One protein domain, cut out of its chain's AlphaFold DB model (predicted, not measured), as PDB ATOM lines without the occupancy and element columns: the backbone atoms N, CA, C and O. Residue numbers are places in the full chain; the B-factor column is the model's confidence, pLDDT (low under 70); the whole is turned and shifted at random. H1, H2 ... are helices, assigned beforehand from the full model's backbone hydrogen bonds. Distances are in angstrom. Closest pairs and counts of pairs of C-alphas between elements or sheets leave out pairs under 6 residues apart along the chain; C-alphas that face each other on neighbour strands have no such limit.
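Overview. This is residues 4 to 57 of the 237 residues of an uncharacterized protein of Streptomyces sp. HIT-DPA4 (UniProt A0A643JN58). A lopsided helical hairpin: the long helix H2 makes most of the length, and the short helix H1 folds back along its first part, while the far part of H2, residues 38 to 55, sticks out alone. The loop between them swings out at the other end, with residues 16 to 21 standing free. The printed part has 54 residues with two named helices, H1 then H2, and no named strand; the class is all helix. It is extended, with a radius of gyration of the C-alphas of 16.8 A, and spans 56 by 18 by 11 A.

Along the chain. Find C-alpha 26 at (195.523, 214.313, 275.162); from there H2, residues 26 to 55, runs 42.9 A to C-alpha 55 at (209.778, 188.150, 306.087). Look back to C-alpha 4 at (208.403, 208.756, 281.848), where H1, residues 4 to 15, begins; it is 16.5 A long.

Arrangement. H2 touches H1 with residues 28 to 36 alone; look at Leu 7 and Ala 32, whose C-alphas are the closest, 6.2 A apart. The two form a helical hairpin and run opposite ways at a tilt of 37 degrees, only just steep. In H1 and H2 every O i to N i+4 pair is within hydrogen-bond range.

Size, cuts and confidence. The outline is a rod; its farthest C-alphas, those of Asp 20 and Gly 57, are 56.1 A apart. The printed part has no cut, and the link from H1 to H2, 10 residues, is short. In the B-factor column, find pLDDT under 70 at residues 17 to 21 and 55 to 57.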
ATOM      1  N   GLU A   4     209.088 207.644 282.493       85.56
ATOM      2  CA  GLU A   4     208.403 208.756 281.848       85.56
ATOM      3  C   GLU A   4     209.190 209.222 280.630       85.56
ATOM      4  O   GLU A   4     208.638 209.334 279.545       85.56
ATOM      5  N   ALA A   5     210.506 209.388 280.784       83.50
ATOM      6  CA  ALA A   5     211.392 209.763 279.688       83.50
ATOM      7  C   ALA A   5     211.408 208.706 278.572       83.50
ATOM      8  O   ALA A   5     211.386 209.059 277.400       83.50
ATOM      9  N   ARG A   6     211.390 207.411 278.917       86.19
ATOM     10  CA  ARG A   6     211.336 206.322 277.927       86.19
ATOM     11  C   ARG A   6     209.992 206.232 277.212       86.19
ATOM     12  O   ARG A   6     209.970 205.975 276.017       86.19
ATOM     13  N   LEU A   7     208.887 206.428 277.927       86.56
ATOM     14  CA  LEU A   7     207.550 206.424 277.334       86.56
ATOM     15  C   LEU A   7     207.319 207.662 276.466       86.56
ATOM     16  O   LEU A   7     206.718 207.540 275.407       86.56
ATOM     17  N   MET A   8     207.844 208.820 276.873       83.88
ATOM     18  CA  MET A   8     207.810 210.038 276.069       83.88
ATOM     19  C   MET A   8     208.654 209.887 274.802       83.88
ATOM     20  O   MET A   8     208.176 210.196 273.721       83.88
ATOM     21  N   LEU A   9     209.871 209.343 274.906       85.31
ATOM     22  CA  LEU A   9     210.692 209.039 273.730       85.31
ATOM     23  C   LEU A   9     209.998 208.048 272.792       85.31
ATOM     24  O   LEU A   9     209.934 208.305 271.601       85.31
ATOM     25  N   ALA A  10     209.399 206.981 273.325       85.19
ATOM     26  CA  ALA A  10     208.653 206.022 272.515       85.19
ATOM     27  C   ALA A  10     207.435 206.655 271.816       85.19
ATOM     28  O   ALA A  10     207.134 206.305 270.679       85.19
ATOM     29  N   LEU A  11     206.743 207.598 272.470       83.81
ATOM     30  CA  LEU A  11     205.667 208.369 271.842       83.81
ATOM     31  C   LEU A  11     206.203 209.233 270.697       83.81
ATOM     32  O   LEU A  11     205.670 209.160 269.592       83.81
ATOM     33  N   LEU A  12     207.275 209.989 270.949       82.94
ATOM     34  CA  LEU A  12     207.928 210.838 269.952       82.94
ATOM     35  C   LEU A  12     208.416 210.018 268.750       82.94
ATOM     36  O   LEU A  12     208.145 210.392 267.618       82.94
ATOM     37  N   GLU A  13     209.058 208.872 268.985       82.75
ATOM     38  CA  GLU A  13     209.523 207.949 267.941       82.75
ATOM     39  C   GLU A  13     208.361 207.355 267.135       82.75
ATOM     40  O   GLU A  13     208.460 207.223 265.917       82.75
ATOM     41  N   SER A  14     207.243 207.017 267.787       78.50
ATOM     42  CA  SER A  14     206.085 206.407 267.118       78.50
ATOM     43  C   SER A  14     205.291 207.372 266.233       78.50
ATOM     44  O   SER A  14     204.589 206.927 265.326       78.50
ATOM     45  N   GLN A  15     205.397 208.679 266.492       73.25
ATOM     46  CA  GLN A  15     204.675 209.733 265.775       73.25
ATOM     47  C   GLN A  15     205.597 210.596 264.898       73.25
ATOM     48  O   GLN A  15     205.137 211.537 264.254       73.25
ATOM     49  N   TYR A  16     206.894 210.281 264.846       72.62
ATOM     50  CA  TYR A  16     207.851 211.005 264.021       72.62
ATOM     51  C   TYR A  16     207.638 210.687 262.536       72.62
ATOM     52  O   TYR A  16     208.062 209.647 262.035       72.62
ATOM     53  N   ALA A  17     206.995 211.614 261.825       63.28
ATOM     54  CA  ALA A  17     206.770 211.547 260.380       63.28
ATOM     55  C   ALA A  17     207.797 212.359 259.557       63.28
ATOM     56  O   ALA A  17     207.635 212.494 258.346       63.28
ATOM     57  N   GLY A  18     208.855 212.889 260.188       65.06
ATOM     58  CA  GLY A  18     209.852 213.745 259.526       65.06
ATOM     59  C   GLY A  18     209.509 215.240 259.497       65.06
ATOM     60  O   GLY A  18     210.120 215.976 258.730       65.06
ATOM     61  N   GLU A  19     208.549 215.686 260.312       67.19
ATOM     62  CA  GLU A  19     208.176 217.099 260.464       67.19
ATOM     63  C   GLU A  19     208.886 217.759 261.664       67.19
ATOM     64  O   GLU A  19     209.182 217.099 262.662       67.19
ATOM     65  N   ASP A  20     209.117 219.077 261.587       67.56
ATOM     66  CA  ASP A  20     209.818 219.868 262.618       67.56
ATOM     67  C   ASP A  20     209.028 220.011 263.934       67.56
ATOM     68  O   ASP A  20     209.590 220.374 264.977       67.56
ATOM     69  N   HIS A  21     207.720 219.735 263.918       64.69
ATOM     70  CA  HIS A  21     206.832 219.861 265.070       64.69
ATOM     71  C   HIS A  21     205.930 218.635 265.208       64.69
ATOM     72  O   HIS A  21     205.327 218.179 264.245       64.69
ATOM     73  N   LEU A  22     205.812 218.128 266.436       74.12
ATOM     74  CA  LEU A  22     205.021 216.945 266.763       74.12
ATOM     75  C   LEU A  22     203.906 217.332 267.735       74.12
ATOM     76  O   LEU A  22     204.167 217.915 268.789       74.12
ATOM     77  N   ILE A  23     202.658 217.028 267.373       77.88
ATOM     78  CA  ILE A  23     201.476 217.341 268.183       77.88
ATOM     79  C   ILE A  23     201.013 216.064 268.883       77.88
ATOM     80  O   ILE A  23     200.393 215.203 268.268       77.88
ATOM     81  N   LEU A  24     201.279 215.967 270.186       81.06
ATOM     82  CA  LEU A  24     200.742 214.894 271.023       81.06
ATOM     83  C   LEU A  24     199.293 215.203 271.393       81.06
ATOM     84  O   LEU A  24     198.990 216.276 271.923       81.06
ATOM     85  N   THR A  25     198.391 214.250 271.169       86.38
ATOM     86  CA  THR A  25     197.011 214.406 271.627       86.38
ATOM     87  C   THR A  25     196.899 214.117 273.124       86.38
ATOM     88  O   THR A  25     197.684 213.363 273.704       86.38
ATOM     89  N   VAL A  26     195.854 214.649 273.764       86.44
ATOM     90  CA  VAL A  26     195.523 214.313 275.162       86.44
ATOM     91  C   VAL A  26     195.343 212.797 275.344       86.44
ATOM     92  O   VAL A  26     195.685 212.253 276.392       86.44
ATOM     93  N   SER A  27     194.859 212.092 274.316       87.62
ATOM     94  CA  SER A  27     194.695 210.632 274.331       87.62
ATOM     95  C   SER A  27     196.035 209.885 274.371       87.62
ATOM     96  O   SER A  27     196.161 208.877 275.077       87.62
ATOM     97  N   ASP A  28     197.046 210.380 273.655       84.00
ATOM     98  CA  ASP A  28     198.390 209.790 273.632       84.00
ATOM     99  C   ASP A  28     199.073 209.945 274.988       84.00
ATOM    100  O   ASP A  28     199.585 208.971 275.551       84.00
ATOM    101  N   ILE A  29     198.975 211.148 275.564       85.81
ATOM    102  CA  ILE A  29     199.477 211.454 276.907       85.81
ATOM    103  C   ILE A  29     198.788 210.551 277.938       85.81
ATOM    104  O   ILE A  29     199.465 209.831 278.670       85.81
ATOM    105  N   ALA A  30     197.453 210.480 277.931       87.88
ATOM    106  CA  ALA A  30     196.694 209.637 278.858       87.88
ATOM    107  C   ALA A  30     197.027 208.139 278.714       87.88
ATOM    108  O   ALA A  30     196.944 207.360 279.669       87.88
ATOM    109  N   THR A  31     197.399 207.687 277.516       88.00
ATOM    110  CA  THR A  31     197.813 206.298 277.280       88.00
ATOM    111  C   THR A  31     199.209 206.026 277.835       88.00
ATOM    112  O   THR A  31     199.405 205.007 278.506       88.00
ATOM    113  N   ALA A  32     200.158 206.944 277.643       86.12
ATOM    114  CA  ALA A  32     201.482 206.842 278.249       86.12
ATOM    115  C   ALA A  32     201.435 206.939 279.780       86.12
ATOM    116  O   ALA A  32     202.085 206.137 280.447       86.12
ATOM    117  N   GLU A  33     200.618 207.826 280.349       89.44
ATOM    118  CA  GLU A  33     200.421 207.936 281.800       89.44
ATOM    119  C   GLU A  33     199.852 206.647 282.400       89.44
ATOM    120  O   GLU A  33     200.395 206.122 283.376       89.44
ATOM    121  N   ARG A  34     198.808 206.071 281.786       90.75
ATOM    122  CA  ARG A  34     198.258 204.771 282.215       90.75
ATOM    123  C   ARG A  34     199.319 203.678 282.181       90.75
ATOM    124  O   ARG A  34     199.402 202.871 283.108       90.75
ATOM    125  N   ARG A  35     200.160 203.668 281.144       89.50
ATOM    126  CA  ARG A  35     201.249 202.697 281.014       89.50
ATOM    127  C   ARG A  35     202.335 202.910 282.068       89.50
ATOM    128  O   ARG A  35     202.759 201.937 282.687       89.50
ATOM    129  N   ALA A  36     202.733 204.153 282.329       89.19
ATOM    130  CA  ALA A  36     203.666 204.496 283.400       89.19
ATOM    131  C   ALA A  36     203.128 204.031 284.760       89.19
ATOM    132  O   ALA A  36     203.814 203.313 285.488       89.19
ATOM    133  N   MET A  37     201.866 204.349 285.064       91.38
ATOM    134  CA  MET A  37     201.207 203.950 286.305       91.38
ATOM    135  C   MET A  37     201.117 202.426 286.446       91.38
ATOM    136  O   MET A  37     201.357 201.894 287.530       91.38
ATOM    137  N   GLN A  38     200.830 201.695 285.365       92.88
ATOM    138  CA  GLN A  38     200.818 200.232 285.381       92.88
ATOM    139  C   GLN A  38     202.205 199.648 285.672       92.88
ATOM    140  O   GLN A  38     202.320 198.701 286.457       92.88
ATOM    141  N   ILE A  39     203.268 200.213 285.091       89.19
ATOM    142  CA  ILE A  39     204.636 199.771 285.378       89.19
ATOM    143  C   ILE A  39     204.992 200.078 286.837       89.19
ATOM    144  O   ILE A  39     205.464 199.184 287.541       89.19
ATOM    145  N   TYR A  40     204.686 201.279 287.332       89.69
ATOM    146  CA  TYR A  40     204.918 201.633 288.732       89.69
ATOM    147  C   TYR A  40     204.169 200.729 289.698       89.69
ATOM    148  O   TYR A  40     204.758 200.237 290.661       89.69
ATOM    149  N   ARG A  41     202.902 200.428 289.411       91.31
ATOM    150  CA  ARG A  41     202.121 199.462 290.183       91.31
ATOM    151  C   ARG A  41     202.774 198.084 290.168       91.31
ATOM    152  O   ARG A  41     202.872 197.451 291.212       91.31
ATOM    153  N   THR A  42     203.250 197.631 289.011       91.06
ATOM    154  CA  THR A  42     203.917 196.329 288.870       91.06
ATOM    155  C   THR A  42     205.188 196.270 289.711       91.06
ATOM    156  O   THR A  42     205.401 195.308 290.445       91.06
ATOM    157  N   TRP A  43     206.010 197.316 289.666       89.12
ATOM    158  CA  TRP A  43     207.236 197.415 290.455       89.12
ATOM    159  C   TRP A  43     206.965 197.512 291.955       89.12
ATOM    160  O   TRP A  43     207.614 196.816 292.734       89.12
ATOM    161  N   ALA A  44     205.983 198.316 292.363       87.25
ATOM    162  CA  ALA A  44     205.571 198.428 293.757       87.25
ATOM    163  C   ALA A  44     205.062 197.083 294.296       87.25
ATOM    164  O   ALA A  44     205.494 196.649 295.363       87.25
ATOM    165  N   MET A  45     204.219 196.382 293.532       90.00
ATOM    166  CA  MET A  45     203.727 195.052 293.898       90.00
ATOM    167  C   MET A  45     204.853 194.020 293.945       90.00
ATOM    168  O   MET A  45     204.932 193.259 294.902       90.00
ATOM    169  N   ALA A  46     205.766 194.013 292.969       83.06
ATOM    170  CA  ALA A  46     206.923 193.121 292.983       83.06
ATOM    171  C   ALA A  46     207.813 193.375 294.209       83.06
ATOM    172  O   ALA A  46     208.231 192.433 294.881       83.06
ATOM    173  N   ARG A  47     208.056 194.648 294.549       81.88
ATOM    174  CA  ARG A  47     208.839 195.030 295.726       81.88
ATOM    175  C   ARG A  47     208.150 194.623 297.025       81.88
ATOM    176  O   ARG A  47     208.812 194.097 297.917       81.88
ATOM    177  N   LEU A  48     206.839 194.824 297.123       84.06
ATOM    178  CA  LEU A  48     206.047 194.385 298.267       84.06
ATOM    179  C   LEU A  48     206.110 192.861 298.418       84.06
ATOM    180  O   LEU A  48     206.429 192.371 299.497       84.06
ATOM    181  N   SER A  49     205.903 192.116 297.329       81.75
ATOM    182  CA  SER A  49     206.008 190.655 297.308       81.75
ATOM    183  C   SER A  49     207.393 190.170 297.739       81.75
ATOM    184  O   SER A  49     207.484 189.225 298.515       81.75
ATOM    185  N   GLN A  50     208.470 190.838 297.314       76.06
ATOM    186  CA  GLN A  50     209.829 190.533 297.777       76.06
ATOM    187  C   GLN A  50     209.986 190.740 299.287       76.06
ATOM    188  O   GLN A  50     210.552 189.885 299.964       76.06
ATOM    189  N   VAL A  51     209.484 191.853 299.834       76.38
ATOM    190  CA  VAL A  51     209.554 192.131 301.278       76.38
ATOM    191  C   VAL A  51     208.750 191.100 302.071       76.38
ATOM    192  O   VAL A  51     209.243 190.581 303.072       76.38
ATOM    193  N   VAL A  52     207.547 190.756 301.605       78.25
ATOM    194  CA  VAL A  52     206.709 189.718 302.221       78.25
ATOM    195  C   VAL A  52     207.409 188.359 302.173       78.25
ATOM    196  O   VAL A  52     207.487 187.682 303.196       78.25
ATOM    197  N   ALA A  53     207.973 187.976 301.026       74.88
ATOM    198  CA  ALA A  53     208.709 186.725 300.879       74.88
ATOM    199  C   ALA A  53     209.928 186.674 301.812       74.88
ATOM    200  O   ALA A  53     210.140 185.671 302.491       74.88
ATOM    201  N   LEU A  54     210.702 187.761 301.911       71.75
ATOM    202  CA  LEU A  54     211.842 187.852 302.828       71.75
ATOM    203  C   LEU A  54     211.424 187.667 304.291       71.75
ATOM    204  O   LEU A  54     212.088 186.916 305.004       71.75
ATOM    205  N   ARG A  55     210.317 188.290 304.720       68.94
ATOM    206  CA  ARG A  55     209.778 188.150 306.087       68.94
ATOM    207  C   ARG A  55     209.225 186.757 306.378       68.94
ATOM    208  O   ARG A  55     209.283 186.300 307.508       68.94
ATOM    209  N   ARG A  56     208.719 186.053 305.363       69.50
ATOM    210  CA  ARG A  56     208.224 184.672 305.499       69.50
ATOM    211  C   ARG A  56     209.320 183.606 305.393       69.50
ATOM    212  O   ARG A  56     209.005 182.420 305.420       69.50
ATOM    213  N   GLY A  57     210.583 184.000 305.211       63.62
ATOM    214  CA  GLY A  57     211.691 183.064 304.968       63.62
ATOM    215  C   GLY A  57     211.638 182.414 303.579       63.62
ATOM    216  O   GLY A  57     212.338 181.440 303.313       63.62
TER     217      GLY A  57